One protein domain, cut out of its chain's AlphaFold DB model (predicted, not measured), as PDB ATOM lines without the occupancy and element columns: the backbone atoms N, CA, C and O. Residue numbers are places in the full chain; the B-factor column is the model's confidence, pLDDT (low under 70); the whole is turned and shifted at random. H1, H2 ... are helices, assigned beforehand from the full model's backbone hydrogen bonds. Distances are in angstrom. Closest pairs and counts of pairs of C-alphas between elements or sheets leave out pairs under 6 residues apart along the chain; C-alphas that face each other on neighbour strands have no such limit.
ATOM      1  N   THR A   2      47.385  29.126 229.026       33.16
ATOM      2  CA  THR A   2      46.509  28.020 229.438       33.16
ATOM      3  C   THR A   2      46.006  27.337 228.169       33.16
ATOM      4  O   THR A   2      45.549  28.060 227.283       33.16
ATOM      5  N   PRO A   3      46.148  26.010 228.006       48.84
ATOM      6  CA  PRO A   3      45.589  25.346 226.840       48.84
ATOM      7  C   PRO A   3      44.096  25.659 226.804       48.84
ATOM      8  O   PRO A   3      43.420  25.543 227.830       48.84
ATOM      9  N   ASP A   4      43.617  26.105 225.645       53.22
ATOM     10  CA  ASP A   4      42.187  26.237 225.398       53.22
ATOM     11  C   ASP A   4      41.504  24.919 225.784       53.22
ATOM     12  O   ASP A   4      42.111  23.841 225.687       53.22
ATOM     13  N   ALA A   5      40.279  25.005 226.301       56.47
ATOM     14  CA  ALA A   5      39.593  23.840 226.830       56.47
ATOM     15  C   ALA A   5      39.576  22.739 225.751       56.47
ATOM     16  O   ALA A   5      39.170  22.990 224.612       56.47
ATOM     17  N   PRO A   6      40.047  21.519 226.065       63.91
ATOM     18  CA  PRO A   6      40.183  20.467 225.068       63.91
ATOM     19  C   PRO A   6      38.828  20.197 224.403       63.91
ATOM     20  O   PRO A   6      37.816  20.184 225.093       63.91
ATOM     21  N   MET A   7      38.800  19.940 223.087       66.44
ATOM     22  CA  MET A   7      37.583  19.811 222.255       66.44
ATOM     23  C   MET A   7      36.416  19.040 222.905       66.44
ATOM     24  O   MET A   7      35.252  19.369 222.692       66.44
ATOM     25  N   HIS A   8      36.704  18.025 223.729       65.69
ATOM     26  CA  HIS A   8      35.679  17.271 224.456       65.69
ATOM     27  C   HIS A   8      34.871  18.098 225.474       65.69
ATOM     28  O   HIS A   8      33.730  17.743 225.744       65.69
ATOM     29  N   GLN A   9      35.429  19.190 226.001       68.12
ATOM     30  CA  GLN A   9      34.757  20.141 226.893       68.12
ATOM     31  C   GLN A   9      33.900  21.161 226.133       68.12
ATOM     32  O   GLN A   9      32.971  21.713 226.706       68.12
ATOM     33  N   ARG A  10      34.164  21.381 224.839       72.75
ATOM     34  CA  ARG A  10      33.387  22.290 223.972       72.75
ATOM     35  C   ARG A  10      32.200  21.598 223.287       72.75
ATOM     36  O   ARG A  10      31.581  22.158 222.387       72.75
ATOM     37  N   ARG A  11      31.902  20.361 223.690       80.25
ATOM     38  CA  ARG A  11      30.790  19.561 223.170       80.25
ATOM     39  C   ARG A  11      29.460  20.151 223.626       80.25
ATOM     40  O   ARG A  11      29.223  20.276 224.823       80.25
ATOM     41  N   ARG A  12      28.577  20.440 222.677       81.12
ATOM     42  CA  ARG A  12      27.202  20.882 222.925       81.12
ATOM     43  C   ARG A  12      26.189  19.895 222.326       81.12
ATOM     44  O   ARG A  12      26.551  19.148 221.412       81.12
ATOM     45  N   PRO A  13      24.941  19.858 222.825       83.06
ATOM     46  CA  PRO A  13      23.848  19.178 222.131       83.06
ATOM     47  C   PRO A  13      23.646  19.763 220.727       83.06
ATOM     48  O   PRO A  13      23.898  20.949 220.502       83.06
ATOM     49  N   LEU A  14      23.207  18.925 219.788       82.75
ATOM     50  CA  LEU A  14      22.902  19.365 218.428       82.75
ATOM     51  C   LEU A  14      21.574  20.123 218.413       82.75
ATOM     52  O   LEU A  14      20.612  19.745 219.079       82.75
ATOM     53  N   THR A  15      21.519  21.188 217.624       82.69
ATOM     54  CA  THR A  15      20.279  21.915 217.345       82.69
ATOM     55  C   THR A  15      19.414  21.147 216.329       82.69
ATOM     56  O   THR A  15      19.954  20.365 215.545       82.69
ATOM     57  N   PRO A  16      18.084  21.369 216.275       81.81
ATOM     58  CA  PRO A  16      17.205  20.721 215.293       81.81
ATOM     59  C   PRO A  16      17.699  20.774 213.831       81.81
ATOM     60  O   PRO A  16      17.744  19.721 213.201       81.81
ATOM     61  N   PRO A  17      18.165  21.920 213.287       78.50
ATOM     62  CA  PRO A  17      18.685  21.952 211.917       78.50
ATOM     63  C   PRO A  17      20.009  21.186 211.745       78.50
ATOM     64  O   PRO A  17      20.281  20.667 210.664       78.50
ATOM     65  N   GLU A  18      20.845  21.095 212.786       79.56
ATOM     66  CA  GLU A  18      22.077  20.291 212.755       79.56
ATOM     67  C   GLU A  18      21.766  18.787 212.799       79.56
ATOM     68  O   GLU A  18      22.458  18.007 212.147       79.56
ATOM     69  N   LEU A  19      20.721  18.382 213.530       81.88
ATOM     70  CA  LEU A  19      20.217  17.007 213.537       81.88
ATOM     71  C   LEU A  19      19.649  16.620 212.172       81.88
ATOM     72  O   LEU A  19      19.962  15.546 211.666       81.88
ATOM     73  N   ASP A  20      18.875  17.506 211.543       80.62
ATOM     74  CA  ASP A  20      18.286  17.244 210.228       80.62
ATOM     75  C   ASP A  20      19.343  17.059 209.132       80.62
ATOM     76  O   ASP A  20      19.111  16.331 208.164       80.62
ATOM     77  N   ALA A  21      20.529  17.647 209.312       78.31
ATOM     78  CA  ALA A  21      21.672  17.471 208.423       78.31
ATOM     79  C   ALA A  21      22.339  16.083 208.521       78.31
ATOM     80  O   ALA A  21      23.240  15.800 207.730       78.31
ATOM     81  N   ILE A  22      21.935  15.226 209.468       82.75
ATOM     82  CA  ILE A  22      22.441  13.860 209.644       82.75
ATOM     83  C   ILE A  22      21.507  12.883 208.911       82.75
ATOM     84  O   ILE A  22      20.461  12.521 209.446       82.75
ATOM     85  N   PRO A  23      21.863  12.376 207.714       79.50
ATOM     86  CA  PRO A  23      20.904  11.654 206.871       79.50
ATOM     87  C   PRO A  23      20.389  10.349 207.489       79.50
ATOM     88  O   PRO A  23      19.245   9.968 207.270       79.50
ATOM     89  N   TRP A  24      21.224   9.662 208.275       83.56
ATOM     90  CA  TRP A  24      20.863   8.382 208.885       83.56
ATOM     91  C   TRP A  24      19.948   8.525 210.103       83.56
ATOM     92  O   TRP A  24      19.309   7.547 210.480       83.56
ATOM     93  N   ILE A  25      19.835   9.714 210.708       84.00
ATOM     94  CA  ILE A  25      18.987   9.900 211.895       84.00
ATOM     95  C   ILE A  25      17.498   9.756 211.558       84.00
ATOM     96  O   ILE A  25      16.698   9.365 212.403       84.00
ATOM     97  N   HIS A  26      17.144  10.035 210.302       82.94
ATOM     98  CA  HIS A  26      15.794   9.901 209.758       82.94
ATOM     99  C   HIS A  26      15.428   8.453 209.414       82.94
ATOM    100  O   HIS A  26      14.268   8.172 209.129       82.94
ATOM    101  N   LEU A  27      16.403   7.537 209.432       87.00
ATOM    102  CA  LEU A  27      16.201   6.108 209.169       87.00
ATOM    103  C   LEU A  27      15.941   5.299 210.449       87.00
ATOM    104  O   LEU A  27      15.606   4.122 210.361       87.00
ATOM    105  N   LEU A  28      16.125   5.909 211.623       86.94
ATOM    106  CA  LEU A  28      15.961   5.259 212.922       86.94
ATOM    107  C   LEU A  28      14.496   5.236 213.363       86.94
ATOM    108  O   LEU A  28      13.738   6.170 213.085       86.94
ATOM    109  N   ALA A  29      14.106   4.205 214.118       89.00
ATOM    110  CA  ALA A  29      12.804   4.194 214.774       89.00
ATOM    111  C   ALA A  29      12.707   5.348 215.796       89.00
ATOM    112  O   ALA A  29      13.731   5.772 216.334       89.00
ATOM    113  N   PRO A  30      11.504   5.846 216.139       86.06
ATOM    114  CA  PRO A  30      11.354   7.005 217.026       86.06
ATOM    115  C   PRO A  30      12.111   6.887 218.360       86.06
ATOM    116  O   PRO A  30      12.814   7.816 218.748       86.06
ATOM    117  N   ALA A  31      12.056   5.721 219.011       83.75
ATOM    118  CA  ALA A  31      12.762   5.470 220.272       83.75
ATOM    119  C   ALA A  31      14.296   5.427 220.112       83.75
ATOM    120  O   ALA A  31      15.038   5.888 220.979       83.75
ATOM    121  N   GLU A  32      14.789   4.894 218.993       84.62
ATOM    122  CA  GLU A  32      16.221   4.862 218.673       84.62
ATOM    123  C   GLU A  32      16.732   6.257 218.312       84.62
ATOM    124  O   GLU A  32      17.839   6.636 218.687       84.62
ATOM    125  N   ARG A  33      15.900   7.047 217.625       85.25
ATOM    126  CA  ARG A  33      16.175   8.441 217.290       85.25
ATOM    127  C   ARG A  33      16.278   9.299 218.544       85.25
ATOM    128  O   ARG A  33      17.230  10.059 218.650       85.25
ATOM    129  N   GLU A  34      15.354   9.168 219.493       84.44
ATOM    130  CA  GLU A  34      15.430   9.881 220.778       84.44
ATOM    131  C   GLU A  34      16.735   9.572 221.517       84.44
ATOM    132  O   GLU A  34      17.431  10.489 221.950       84.44
ATOM    133  N   ARG A  35      17.121   8.291 221.568       84.12
ATOM    134  CA  ARG A  35      18.389   7.864 222.168       84.12
ATOM    135  C   ARG A  35      19.600   8.454 221.442       84.12
ATOM    136  O   ARG A  35      20.497   8.997 222.079       84.12
ATOM    137  N   ALA A  36      19.611   8.382 220.111       82.69
ATOM    138  CA  ALA A  36      20.692   8.920 219.296       82.69
ATOM    139  C   ALA A  36      20.825  10.442 219.460       82.69
ATOM    140  O   ALA A  36      21.936  10.943 219.594       82.69
ATOM    141  N   VAL A  37      19.713  11.181 219.484       84.81
ATOM    142  CA  VAL A  37      19.706  12.637 219.691       84.81
ATOM    143  C   VAL A  37      20.279  13.012 221.060       84.81
ATOM    144  O   VAL A  37      21.029  13.985 221.149       84.81
ATOM    145  N   ASP A  38      19.964  12.245 222.106       84.81
ATOM    146  CA  ASP A  38      20.467  12.504 223.458       84.81
ATOM    147  C   ASP A  38      21.984  12.269 223.576       84.81
ATOM    148  O   ASP A  38      22.701  13.083 224.171       84.81
ATOM    149  N   ASP A  39      22.492  11.212 222.936       81.44
ATOM    150  CA  ASP A  39      23.911  10.839 222.957       81.44
ATOM    151  C   ASP A  39      24.777  11.695 222.011       81.44
ATOM    152  O   ASP A  39      25.980  11.881 222.241       81.44
ATOM    153  N   LEU A  40      24.191  12.243 220.940       82.38
ATOM    154  CA  LEU A  40      24.914  13.051 219.964       82.38
ATOM    155  C   LEU A  40      25.391  14.375 220.578       82.38
ATOM    156  O   LEU A  40      24.649  15.166 221.174       82.38
ATOM    157  N   ARG A  41      26.682  14.644 220.376       82.44
ATOM    158  CA  ARG A  41      27.337  15.894 220.757       82.44
ATOM    159  C   ARG A  41      28.129  16.438 219.583       82.44
ATOM    160  O   ARG A  41      28.873  15.697 218.942       82.44
ATOM    161  N   ILE A  42      28.004  17.737 219.342       80.19
ATOM    162  CA  ILE A  42      28.760  18.457 218.322       80.19
ATOM    163  C   ILE A  42      29.783  19.353 219.008       80.19
ATOM    164  O   ILE A  42      29.506  19.966 220.038       80.19
ATOM    165  N   ALA A  43      30.987  19.396 218.459       77.62
ATOM    166  CA  ALA A  43      32.010  20.344 218.850       77.62
ATOM    167  C   ALA A  43      32.627  20.908 217.577       77.62
ATOM    168  O   ALA A  43      32.889  20.168 216.626       77.62
ATOM    169  N   ASP A  44      32.863  22.211 217.587       68.44
ATOM    170  CA  ASP A  44      33.634  22.865 216.549       68.44
ATOM    171  C   ASP A  44      35.106  22.470 216.746       68.44
ATOM    172  O   ASP A  44      35.698  22.742 217.793       68.44
ATOM    173  N   THR A  59      37.267   5.242 221.948       56.44
ATOM    174  CA  THR A  59      36.428   5.754 223.040       56.44
ATOM    175  C   THR A  59      35.226   6.537 222.515       56.44
ATOM    176  O   THR A  59      34.257   6.719 223.242       56.44
ATOM    177  N   TYR A  60      35.278   6.995 221.258       59.41
ATOM    178  CA  TYR A  60      34.235   7.800 220.621       59.41
ATOM    179  C   TYR A  60      34.192   7.539 219.112       59.41
ATOM    180  O   TYR A  60      35.235   7.362 218.481       59.41
ATOM    181  N   TRP A  61      32.986   7.564 218.547       65.94
ATOM    182  CA  TRP A  61      32.749   7.581 217.105       65.94
ATOM    183  C   TRP A  61      32.513   9.024 216.658       65.94
ATOM    184  O   TRP A  61      31.779   9.761 217.317       65.94
ATOM    185  N   PHE A  62      33.139   9.438 215.557       66.56
ATOM    186  CA  PHE A  62      33.044  10.807 215.050       66.56
ATOM    187  C   PHE A  62      32.394  10.812 213.668       66.56
ATOM    188  O   PHE A  62      32.860  10.125 212.759       66.56
ATOM    189  N   GLY A  63      31.341  11.612 213.506       66.50
ATOM    190  CA  GLY A  63      30.784  11.968 212.204       66.50
ATOM    191  C   GLY A  63      31.286  13.344 211.782       66.50
ATOM    192  O   GLY A  63      31.278  14.276 212.585       66.50
ATOM    193  N   VAL A  64      31.723  13.491 210.531       65.94
ATOM    194  CA  VAL A  64      32.074  14.802 209.967       65.94
ATOM    195  C   VAL A  64      30.898  15.294 209.136       65.94
ATOM    196  O   VAL A  64      30.527  14.651 208.155       65.94
ATOM    197  N   SER A  65      30.322  16.441 209.503       66.31
ATOM    198  CA  SER A  65      29.306  17.076 208.663       66.31
ATOM    199  C   SER A  65      29.976  17.706 207.429       66.31
ATOM    200  O   SER A  65      30.896  18.522 207.586       66.31
ATOM    201  N   PRO A  66      29.554  17.367 206.195       61.47
ATOM    202  CA  PRO A  66      30.179  17.872 204.971       61.47
ATOM    203  C   PRO A  66      30.095  19.401 204.849       61.47
ATOM    204  O   PRO A  66      31.025  20.030 204.337       61.47
ATOM    205  N   GLY A  67      29.034  20.018 205.383       62.12
ATOM    206  CA  GLY A  67      28.906  21.478 205.443       62.12
ATOM    207  C   GLY A  67      30.017  22.123 206.275       62.12
ATOM    208  O   GLY A  67      30.603  23.127 205.865       62.12
ATOM    209  N   TRP A  68      30.386  21.483 207.385       63.69
ATOM    210  CA  TRP A  68      31.418  21.962 208.298       63.69
ATOM    211  C   TRP A  68      32.825  21.833 207.695       63.69
ATOM    212  O   TRP A  68      33.616  22.774 207.744       63.69
ATOM    213  N   ALA A  69      33.115  20.719 207.012       61.22
ATOM    214  CA  ALA A  69      34.380  20.525 206.296       61.22
ATOM    215  C   ALA A  69      34.586  21.561 205.171       61.22
ATOM    216  O   ALA A  69      35.672  22.129 205.021       61.22
ATOM    217  N   CYS A  70      33.533  21.862 204.405       55.75
ATOM    218  CA  CYS A  70      33.563  22.895 203.369       55.75
ATOM    219  C   CYS A  70      33.708  24.308 203.951       55.75
ATOM    220  O   CYS A  70      34.450  25.124 203.399       55.75
ATOM    221  N   GLN A  71      33.041  24.606 205.069       58.53
ATOM    222  CA  GLN A  71      33.145  25.896 205.751       58.53
ATOM    223  C   GLN A  71      34.535  26.112 206.358       58.53
ATOM    224  O   GLN A  71      35.105  27.191 206.199       58.53
ATOM    225  N   LEU A  72      35.112  25.083 206.984       61.59
ATOM    226  CA  LEU A  72      36.479  25.107 207.501       61.59
ATOM    227  C   LEU A  72      37.480  25.365 206.367       61.59
ATOM    228  O   LEU A  72      38.297  26.282 206.457       61.59
ATOM    229  N   ARG A  73      37.345  24.638 205.248       59.88
ATOM    230  CA  ARG A  73      38.143  24.868 204.033       59.88
ATOM    231  C   ARG A  73      37.975  26.295 203.502       59.88
ATOM    232  O   ARG A  73      38.961  26.912 203.115       59.88
ATOM    233  N   ARG A  74      36.756  26.845 203.494       61.34
ATOM    234  CA  ARG A  74      36.486  28.220 203.040       61.34
ATOM    235  C   ARG A  74      37.161  29.257 203.939       61.34
ATOM    236  O   ARG A  74      37.846  30.127 203.411       61.34
ATOM    237  N   ARG A  75      37.002  29.154 205.262       61.84
ATOM    238  CA  ARG A  75      37.633  30.057 206.246       61.84
ATOM    239  C   ARG A  75      39.157  30.012 206.153       61.84
ATOM    240  O   ARG A  75      39.810  31.043 206.273       61.84
ATOM    241  N   PHE A  76      39.708  28.834 205.876       60.56
ATOM    242  CA  PHE A  76      41.129  28.662 205.606       60.56
ATOM    243  C   PHE A  76      41.571  29.380 204.317       60.56
ATOM    244  O   PHE A  76      42.488  30.193 204.351       60.56
ATOM    245  N   MET A  77      40.884  29.137 203.194       61.06
ATOM    246  CA  MET A  77      41.208  29.742 201.890       61.06
ATOM    247  C   MET A  77      41.117  31.276 201.888       61.06
ATOM    248  O   MET A  77      41.878  31.921 201.178       61.06
ATOM    249  N   HIS A  78      40.212  31.862 202.679       70.50
ATOM    250  CA  HIS A  78      40.064  33.319 202.801       70.50
ATOM    251  C   HIS A  78      41.045  33.943 203.805       70.50
ATOM    252  O   HIS A  78      40.890  35.104 204.172       70.50
ATOM    253  N   GLY A  79      42.018  33.183 204.313       60.66
ATOM    254  CA  GLY A  79      43.019  33.686 205.250       60.66
ATOM    255  C   GLY A  79      42.486  34.007 206.649       60.66
ATOM    256  O   GLY A  79      43.273  34.340 207.522       60.66
ATOM    257  N   GLN A  80      41.185  33.828 206.915       63.75
ATOM    258  CA  GLN A  80      40.582  34.078 208.234       63.75
ATOM    259  C   GLN A  80      41.162  33.180 209.335       63.75
ATOM    260  O   GLN A  80      41.006  33.478 210.514       63.75
ATOM    261  N   LEU A  81      41.783  32.063 208.948       59.91
ATOM    262  CA  LEU A  81      42.503  31.159 209.839       59.91
ATOM    263  C   LEU A  81      43.981  31.001 209.456       59.91
ATOM    264  O   LEU A  81      44.682  30.302 210.167       59.91
ATOM    265  N   ALA A  82      44.476  31.580 208.356       49.59
ATOM    266  CA  ALA A  82      45.861  31.379 207.917       49.59
ATOM    267  C   ALA A  82      46.783  32.429 208.559       49.59
ATOM    268  O   ALA A  82      46.591  33.623 208.353       49.59
ATOM    269  N   GLY A  83      47.779  31.991 209.337       59.03
ATOM    270  CA  GLY A  83      48.700  32.877 210.066       59.03
ATOM    271  C   GLY A  83      48.316  33.142 211.526       59.03
ATOM    272  O   GLY A  83      49.094  33.757 212.251       59.03
ATOM    273  N   ALA A  84      47.164  32.637 211.982       59.34
ATOM    274  CA  ALA A  84      46.878  32.536 213.409       59.34
ATOM    275  C   ALA A  84      47.882  31.562 214.066       59.34
ATOM    276  O   ALA A  84      48.257  30.571 213.433       59.34
ATOM    277  N   PRO A  85      48.348  31.813 215.301       55.66
ATOM    278  CA  PRO A  85      49.346  30.965 215.966       55.66
ATOM    279  C   PRO A  85      48.891  29.504 216.140       55.66
ATOM    280  O   PRO A  85      49.720  28.613 216.301       55.66
ATOM    281  N   ASP A  86      47.585  29.261 216.078       60.19
ATOM    282  CA  ASP A  86      46.911  27.971 216.160       60.19
ATOM    283  C   ASP A  86      46.436  27.431 214.797       60.19
ATOM    284  O   ASP A  86      45.985  26.294 214.737       60.19
ATOM    285  N   ALA A  87      46.578  28.183 213.698       54.88
ATOM    286  CA  ALA A  87      46.132  27.828 212.346       54.88
ATOM    287  C   ALA A  87      46.503  26.392 211.923       54.88
ATOM    288  O   ALA A  87      47.664  25.990 212.050       54.88
ATOM    289  N   PRO A  88      45.586  25.616 211.309       51.44
ATOM    290  CA  PRO A  88      45.912  24.277 210.872       51.44
ATOM    291  C   PRO A  88      46.732  24.462 209.604       51.44
ATOM    292  O   PRO A  88      46.268  25.079 208.646       51.44
ATOM    293  N   THR A  89      47.975  23.992 209.582       58.09
ATOM    294  CA  THR A  89      48.805  24.135 208.386       58.09
ATOM    295  C   THR A  89      48.086  23.481 207.204       58.09
ATOM    296  O   THR A  89      47.697  22.314 207.303       58.09
TER     297      THR A  89
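Overview. This is residues 2 to 44 and 59 to 89 of the 108 residues of an uncharacterized protein of Burkholderiales bacterium PBB3 (UniProt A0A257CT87). Helix H5, with the unnamed tail 78 to 89 beyond it, makes one end of a loose, elongated model; H2, H3 and H4 gather at the other end. Residues 12 to 13 pair antiparallel with 41 to 42 between H1 and that group. The printed part has 74 residues, 36 in five named helices, H1 to H5, under half; the class is all helix. The radius of gyration of the C-alphas is 15.3 A and the spans are 46 by 28 by 20 A.

Along the chain. Find C-alpha 66 at (30.179, 17.872, 204.971); H5 runs 16.5 A to residue 77. H4, residues 30 to 39, spans 14.4 A and ends at (23.911, 10.839, 222.957). H3 is residues 23 to 27, H2 16 to 20 and H1 7 to 10.

Arrangement. H5 is apart from the other helices, and so is H1. H3 and H4 only just touch, with 3 pairs of C-alphas within 8 A; the closest are Ile 25 and Arg 33, 6.3 A. H2 is close but not clearly touching H4; the closest C-alphas are Leu 19 and Val 37, 7.6 A. Every O i to N i+4 pair is within hydrogen-bond range in H2, H4 and H5; H3 has 0 of 1, with 1 of 2 O i to N i+3 pairs, and H1 is too short for an i+4 pair.

Size, cuts and confidence. The farthest C-alphas, Ala 31 and Gly 83, are 46.3 A apart. Residues 45 to 58 are not printed; C-alphas 44 and 59 are 18.5 A apart across the cut. pLDDT is under 70 for 39 residues, among them 59 to 77.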